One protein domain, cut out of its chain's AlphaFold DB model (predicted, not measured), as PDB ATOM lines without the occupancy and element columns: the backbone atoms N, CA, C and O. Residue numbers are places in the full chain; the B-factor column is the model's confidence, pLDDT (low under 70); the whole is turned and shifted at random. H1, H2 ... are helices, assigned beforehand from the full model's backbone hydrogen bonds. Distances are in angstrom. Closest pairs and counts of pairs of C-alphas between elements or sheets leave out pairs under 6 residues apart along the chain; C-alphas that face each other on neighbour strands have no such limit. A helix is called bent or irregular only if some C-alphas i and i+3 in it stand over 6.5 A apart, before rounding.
ATOM      1  N   LEU A 189     134.672 100.211 165.344       50.34
ATOM      2  CA  LEU A 189     134.011 101.244 164.552       50.34
ATOM      3  C   LEU A 189     133.521 100.607 163.243       50.34
ATOM      4  O   LEU A 189     134.314 100.316 162.347       50.34
ATOM      5  N   ARG A 190     132.205 100.396 163.105       53.25
ATOM      6  CA  ARG A 190     131.598 100.061 161.808       53.25
ATOM      7  C   ARG A 190     131.595 101.306 160.934       53.25
ATOM      8  O   ARG A 190     130.705 102.150 160.993       53.25
ATOM      9  N   VAL A 191     132.630 101.415 160.118       53.88
ATOM     10  CA  VAL A 191     132.803 102.507 159.171       53.88
ATOM     11  C   VAL A 191     132.112 102.116 157.861       53.88
ATOM     12  O   VAL A 191     132.345 101.017 157.357       53.88
ATOM     13  N   PRO A 192     131.271 102.975 157.257       66.88
ATOM     14  CA  PRO A 192     130.754 102.721 155.916       66.88
ATOM     15  C   PRO A 192     131.908 102.437 154.936       66.88
ATOM     16  O   PRO A 192     132.935 103.113 155.031       66.88
ATOM     17  N   PRO A 193     131.776 101.508 153.967       61.19
ATOM     18  CA  PRO A 193     132.867 101.096 153.074       61.19
ATOM     19  C   PRO A 193     133.658 102.268 152.471       61.19
ATOM     20  O   PRO A 193     134.886 102.244 152.474       61.19
ATOM     21  N   GLY A 194     132.972 103.352 152.091       71.00
ATOM     22  CA  GLY A 194     133.583 104.565 151.531       71.00
ATOM     23  C   GLY A 194     134.292 105.509 152.516       71.00
ATOM     24  O   GLY A 194     134.842 106.512 152.075       71.00
ATOM     25  N   LYS A 195     134.286 105.243 153.830       66.88
ATOM     26  CA  LYS A 195     134.872 106.129 154.859       66.88
ATOM     27  C   LYS A 195     136.120 105.570 155.554       66.88
ATOM     28  O   LYS A 195     136.754 106.294 156.317       66.88
ATOM     29  N   HIS A 196     136.524 104.334 155.259       75.62
ATOM     30  CA  HIS A 196     137.721 103.715 155.853       75.62
ATOM     31  C   HIS A 196     138.996 104.511 155.563       75.62
ATOM     32  O   HIS A 196     139.809 104.748 156.453       75.62
ATOM     33  N   GLU A 197     139.143 104.955 154.317       72.69
ATOM     34  CA  GLU A 197     140.298 105.732 153.876       72.69
ATOM     35  C   GLU A 197     140.349 107.107 154.552       72.69
ATOM     36  O   GLU A 197     141.419 107.593 154.904       72.69
ATOM     37  N   VAL A 198     139.181 107.701 154.820       74.06
ATOM     38  CA  VAL A 198     139.070 108.976 155.538       74.06
ATOM     39  C   VAL A 198     139.573 108.828 156.971       74.06
ATOM     40  O   VAL A 198     140.353 109.656 157.422       74.06
ATOM     41  N   ILE A 199     139.194 107.754 157.666       72.44
ATOM     42  CA  ILE A 199     139.610 107.520 159.058       72.44
ATOM     43  C   ILE A 199     141.098 107.177 159.153       72.44
ATOM     44  O   ILE A 199     141.782 107.664 160.048       72.44
ATOM     45  N   LYS A 200     141.637 106.395 158.210       75.38
ATOM     46  CA  LYS A 200     143.082 106.121 158.155       75.38
ATOM     47  C   LYS A 200     143.888 107.391 157.896       75.38
ATOM     48  O   LYS A 200     144.877 107.629 158.583       75.38
ATOM     49  N   ARG A 201     143.443 108.222 156.947       75.06
ATOM     50  CA  ARG A 201     144.060 109.527 156.676       75.06
ATOM     51  C   ARG A 201     143.961 110.449 157.877       75.06
ATOM     52  O   ARG A 201     144.952 111.072 158.208       75.06
ATOM     53  N   PHE A 202     142.821 110.475 158.560       72.81
ATOM     54  CA  PHE A 202     142.638 111.229 159.798       72.81
ATOM     55  C   PHE A 202     143.651 110.802 160.871       72.81
ATOM     56  O   PHE A 202     144.348 111.638 161.431       72.81
ATOM     57  N   ALA A 203     143.807 109.495 161.100       74.31
ATOM     58  CA  ALA A 203     144.751 108.966 162.084       74.31
ATOM     59  C   ALA A 203     146.228 109.237 161.734       74.31
ATOM     60  O   ALA A 203     147.050 109.383 162.638       74.31
ATOM     61  N   ALA A 204     146.576 109.278 160.443       75.31
ATOM     62  CA  ALA A 204     147.911 109.663 159.984       75.31
ATOM     63  C   ALA A 204     148.137 111.178 160.120       75.31
ATOM     64  O   ALA A 204     149.150 111.607 160.657       75.31
ATOM     65  N   LEU A 205     147.147 111.982 159.734       75.88
ATOM     66  CA  LEU A 205     147.188 113.442 159.783       75.88
ATOM     67  C   LEU A 205     147.351 113.969 161.215       75.88
ATOM     68  O   LEU A 205     148.175 114.841 161.455       75.88
ATOM     69  N   MET A 206     146.650 113.368 162.182       73.06
ATOM     70  CA  MET A 206     146.815 113.697 163.606       73.06
ATOM     71  C   MET A 206     148.183 113.285 164.178       73.06
ATOM     72  O   MET A 206     148.570 113.774 165.234       73.06
ATOM     73  N   ARG A 207     148.912 112.371 163.525       75.38
ATOM     74  CA  ARG A 207     150.224 111.884 163.982       75.38
ATOM     75  C   ARG A 207     151.377 112.687 163.395       75.38
ATOM     76  O   ARG A 207     152.336 112.975 164.101       75.38
ATOM     77  N   ASP A 208     151.277 113.006 162.110       79.06
ATOM     78  CA  ASP A 208     152.347 113.648 161.348       79.06
ATOM     79  C   ASP A 208     152.328 115.181 161.512       79.06
ATOM     80  O   ASP A 208     153.326 115.847 161.227       79.06
ATOM     81  N   GLY A 209     151.224 115.732 162.033       73.44
ATOM     82  CA  GLY A 209     151.062 117.155 162.324       73.44
ATOM     83  C   GLY A 209     151.064 118.036 161.069       73.44
ATOM     84  O   GLY A 209     150.840 117.575 159.947       73.44
ATOM     85  N   GLY A 210     151.316 119.330 161.263       84.31
ATOM     86  CA  GLY A 210     151.401 120.323 160.190       84.31
ATOM     87  C   GLY A 210     150.082 121.043 159.902       84.31
ATOM     88  O   GLY A 210     149.057 120.790 160.523       84.31
ATOM     89  N   GLU A 211     150.107 121.937 158.914       81.88
ATOM     90  CA  GLU A 211     149.060 122.948 158.684       81.88
ATOM     91  C   GLU A 211     147.640 122.368 158.532       81.88
ATOM     92  O   GLU A 211     146.658 122.956 158.993       81.88
ATOM     93  N   VAL A 212     147.507 121.189 157.917       78.25
ATOM     94  CA  VAL A 212     146.202 120.530 157.749       78.25
ATOM     95  C   VAL A 212     145.698 119.934 159.069       78.25
ATOM     96  O   VAL A 212     144.495 119.980 159.327       78.25
ATOM     97  N   ALA A 213     146.594 119.408 159.911       76.56
ATOM     98  CA  ALA A 213     146.255 118.918 161.247       76.56
ATOM     99  C   ALA A 213     145.841 120.075 162.161       76.56
ATOM    100  O   ALA A 213     144.784 120.001 162.780       76.56
ATOM    101  N   ASP A 214     146.580 121.185 162.122       79.44
ATOM    102  CA  ASP A 214     146.254 122.400 162.875       79.44
ATOM    103  C   ASP A 214     144.889 122.969 162.448       79.44
ATOM    104  O   ASP A 214     144.058 123.344 163.274       79.44
ATOM    105  N   THR A 215     144.609 123.005 161.140       83.38
ATOM    106  CA  THR A 215     143.313 123.461 160.606       83.38
ATOM    107  C   THR A 215     142.159 122.583 161.094       83.38
ATOM    108  O   THR A 215     141.086 123.082 161.448       83.38
ATOM    109  N   LEU A 216     142.368 121.268 161.120       77.19
ATOM    110  CA  LEU A 216     141.380 120.306 161.585       77.19
ATOM    111  C   LEU A 216     141.138 120.426 163.092       77.19
ATOM    112  O   LEU A 216     139.983 120.477 163.506       77.19
ATOM    113  N   GLU A 217     142.197 120.522 163.895       81.12
ATOM    114  CA  GLU A 217     142.106 120.726 165.341       81.12
ATOM    115  C   GLU A 217     141.366 122.029 165.664       81.12
ATOM    116  O   GLU A 217     140.412 122.028 166.438       81.12
ATOM    117  N   ASN A 218     141.691 123.122 164.968       83.69
ATOM    118  CA  ASN A 218     140.962 124.386 165.082       83.69
ATOM    119  C   ASN A 218     139.476 124.246 164.720       83.69
ATOM    120  O   ASN A 218     138.620 124.850 165.367       83.69
ATOM    121  N   THR A 219     139.150 123.439 163.708       84.50
ATOM    122  CA  THR A 219     137.759 123.185 163.309       84.50
ATOM    123  C   THR A 219     137.015 122.359 164.358       84.50
ATOM    124  O   THR A 219     135.872 122.677 164.679       84.50
ATOM    125  N   LEU A 220     137.649 121.324 164.919       81.06
ATOM    126  CA  LEU A 220     137.084 120.528 166.011       81.06
ATOM    127  C   LEU A 220     136.840 121.403 167.244       81.06
ATOM    128  O   LEU A 220     135.722 121.423 167.749       81.06
ATOM    129  N   ASN A 221     137.818 122.222 167.628       82.94
ATOM    130  CA  ASN A 221     137.686 123.191 168.715       82.94
ATOM    131  C   ASN A 221     136.545 124.190 168.452       82.94
ATOM    132  O   ASN A 221     135.771 124.506 169.354       82.94
ATOM    133  N   ALA A 222     136.384 124.667 167.213       86.31
ATOM    134  CA  ALA A 222     135.281 125.554 166.840       86.31
ATOM    135  C   ALA A 222     133.910 124.858 166.926       86.31
ATOM    136  O   ALA A 222     132.941 125.468 167.382       86.31
ATOM    137  N   LEU A 223     133.816 123.586 166.523       83.50
ATOM    138  CA  LEU A 223     132.599 122.781 166.652       83.50
ATOM    139  C   LEU A 223     132.257 122.498 168.116       83.50
ATOM    140  O   LEU A 223     131.093 122.610 168.502       83.50
ATOM    141  N   GLU A 224     133.252 122.166 168.934       84.12
ATOM    142  CA  GLU A 224     133.087 121.984 170.374       84.12
ATOM    143  C   GLU A 224     132.616 123.277 171.034       84.12
ATOM    144  O   GLU A 224     131.615 123.263 171.749       84.12
ATOM    145  N   HIS A 225     133.246 124.406 170.711       83.56
ATOM    146  CA  HIS A 225     132.837 125.712 171.214       83.56
ATOM    147  C   HIS A 225     131.413 126.078 170.777       83.56
ATOM    148  O   HIS A 225     130.619 126.572 171.577       83.56
ATOM    149  N   HIS A 226     131.042 125.795 169.527       84.94
ATOM    150  CA  HIS A 226     129.675 126.001 169.060       84.94
ATOM    151  C   HIS A 226     128.677 125.115 169.818       84.94
ATOM    152  O   HIS A 226     127.624 125.591 170.243       84.94
ATOM    153  N   ARG A 227     129.017 123.841 170.052       85.25
ATOM    154  CA  ARG A 227     128.201 122.925 170.860       85.25
ATOM    155  C   ARG A 227     128.010 123.463 172.276       85.25
ATOM    156  O   ARG A 227     126.895 123.430 172.789       85.25
ATOM    157  N   GLU A 228     129.066 123.981 172.896       85.06
ATOM    158  CA  GLU A 228     128.986 124.622 174.210       85.06
ATOM    159  C   GLU A 228     128.055 125.836 174.202       85.06
ATOM    160  O   GLU A 228     127.192 125.934 175.069       85.06
ATOM    161  N   GLN A 229     128.153 126.713 173.201       84.62
ATOM    162  CA  GLN A 229     127.264 127.874 173.071       84.62
ATOM    163  C   GLN A 229     125.791 127.467 172.936       84.62
ATOM    164  O   GLN A 229     124.917 128.077 173.554       84.62
ATOM    165  N   VAL A 230     125.505 126.423 172.152       87.75
ATOM    166  CA  VAL A 230     124.147 125.879 172.000       87.75
ATOM    167  C   VAL A 230     123.630 125.321 173.328       87.75
ATOM    168  O   VAL A 230     122.471 125.549 173.681       87.75
ATOM    169  N   LEU A 231     124.476 124.623 174.089       86.69
ATOM    170  CA  LEU A 231     124.114 124.092 175.404       86.69
ATOM    171  C   LEU A 231     123.882 125.204 176.428       86.69
ATOM    172  O   LEU A 231     122.876 125.158 177.133       86.69
ATOM    173  N   ASP A 232     124.742 126.219 176.476       86.38
ATOM    174  CA  ASP A 232     124.576 127.375 177.362       86.38
ATOM    175  C   ASP A 232     123.279 128.130 177.026       86.38
ATOM    176  O   ASP A 232     122.513 128.495 177.922       86.38
ATOM    177  N   HIS A 233     122.969 128.299 175.734       87.12
ATOM    178  CA  HIS A 233     121.695 128.869 175.293       87.12
ATOM    179  C   HIS A 233     120.501 128.023 175.752       87.12
ATOM    180  O   HIS A 233     119.539 128.564 176.295       87.12
ATOM    181  N   ARG A 234     120.570 126.694 175.597       89.38
ATOM    182  CA  ARG A 234     119.521 125.768 176.050       89.38
ATOM    183  C   ARG A 234     119.335 125.814 177.568       89.38
ATOM    184  O   ARG A 234     118.200 125.863 178.031       89.38
ATOM    185  N   VAL A 235     120.420 125.836 178.340       91.81
ATOM    186  CA  VAL A 235     120.385 125.954 179.808       91.81
ATOM    187  C   VAL A 235     119.712 127.258 180.223       91.81
ATOM    188  O   VAL A 235     118.827 127.230 181.070       91.81
ATOM    189  N   ARG A 236     120.056 128.388 179.595       89.75
ATOM    190  CA  ARG A 236     119.394 129.674 179.868       89.75
ATOM    191  C   ARG A 236     117.926 129.676 179.459       89.75
ATOM    192  O   ARG A 236     117.102 130.224 180.177       89.75
ATOM    193  N   ALA A 237     117.578 129.049 178.339       90.19
ATOM    194  CA  ALA A 237     116.188 128.947 177.905       90.19
ATOM    195  C   ALA A 237     115.335 128.114 178.880       90.19
ATOM    196  O   ALA A 237     114.187 128.462 179.143       90.19
ATOM    197  N   LEU A 238     115.895 127.031 179.427       88.81
ATOM    198  CA  LEU A 238     115.196 126.137 180.356       88.81
ATOM    199  C   LEU A 238     115.161 126.678 181.789       88.81
ATOM    200  O   LEU A 238     114.142 126.576 182.471       88.81
ATOM    201  N   PHE A 239     116.281 127.231 182.249       93.31
ATOM    202  CA  PHE A 239     116.527 127.514 183.662       93.31
ATOM    203  C   PHE A 239     116.821 128.985 183.948       93.31
ATOM    204  O   PHE A 239     117.138 129.316 185.081       93.31
ATOM    205  N   GLY A 240     116.727 129.871 182.959       84.88
ATOM    206  CA  GLY A 240     116.921 131.307 183.148       84.88
ATOM    207  C   GLY A 240     115.911 131.928 184.116       84.88
ATOM    208  O   GLY A 240     114.734 131.540 184.115       84.88
ATOM    209  N   THR A 241     116.376 132.887 184.920       80.12
ATOM    210  CA  THR A 241     115.536 133.807 185.715       80.12
ATOM    211  C   THR A 241     114.894 134.885 184.859       80.12
ATOM    212  O   THR A 241     115.642 135.504 184.066       80.12
TER     213      THR A 241
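What this domain is: This is residues 189 to 241 of the 241 residues of the protein "Hemerythrin" of Pararhodospirillum oryzae (UniProt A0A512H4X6). Two helices meet near their ends as an L, the shorter H1 making one arm and the longer H2 the other, with a tight corner between them. H2 sticks out with residues 218 to 239 and makes most of the length. The printed part has 53 residues with two named helices, H1 then H2, and no named strand: all helix. It is extended, with a radius of gyration of the C-alphas of 16.6 A, and flat, spanning 49 by 28 by 12 A.

Where its parts are: H1 holds residues 193 to 208, 24.6 A from first to last C-alpha, and begins at C-alpha 193 (132.867, 101.096, 153.074). It is irregular: C-alphas 194 and 197 are 7.2 A apart. H2 holds residues 211 to 239, 41.3 A long from first to last C-alpha, and ends at C-alpha 239 (116.527, 127.514, 183.662).

How they stand to each other: H1 and H2 only just touch, and only at the corner by their link, with 3 pairs of C-alphas within 8 A. The closest C-alphas, of Leu 205 and Ala 213, are 5.7 A apart. Their lines are about perpendicular, at 74 degrees. Every O i to N i+4 pair is within hydrogen-bond range in H2, and 9 of 12 in H1.

The domain as a whole: The C-alphas farthest apart, of Pro 193 and Thr 241, are 49.4 A apart. The printed part has no cut, and the link from H1 to H2 is tight. Residues 189 to 193 and residue 195 have pLDDT under 70.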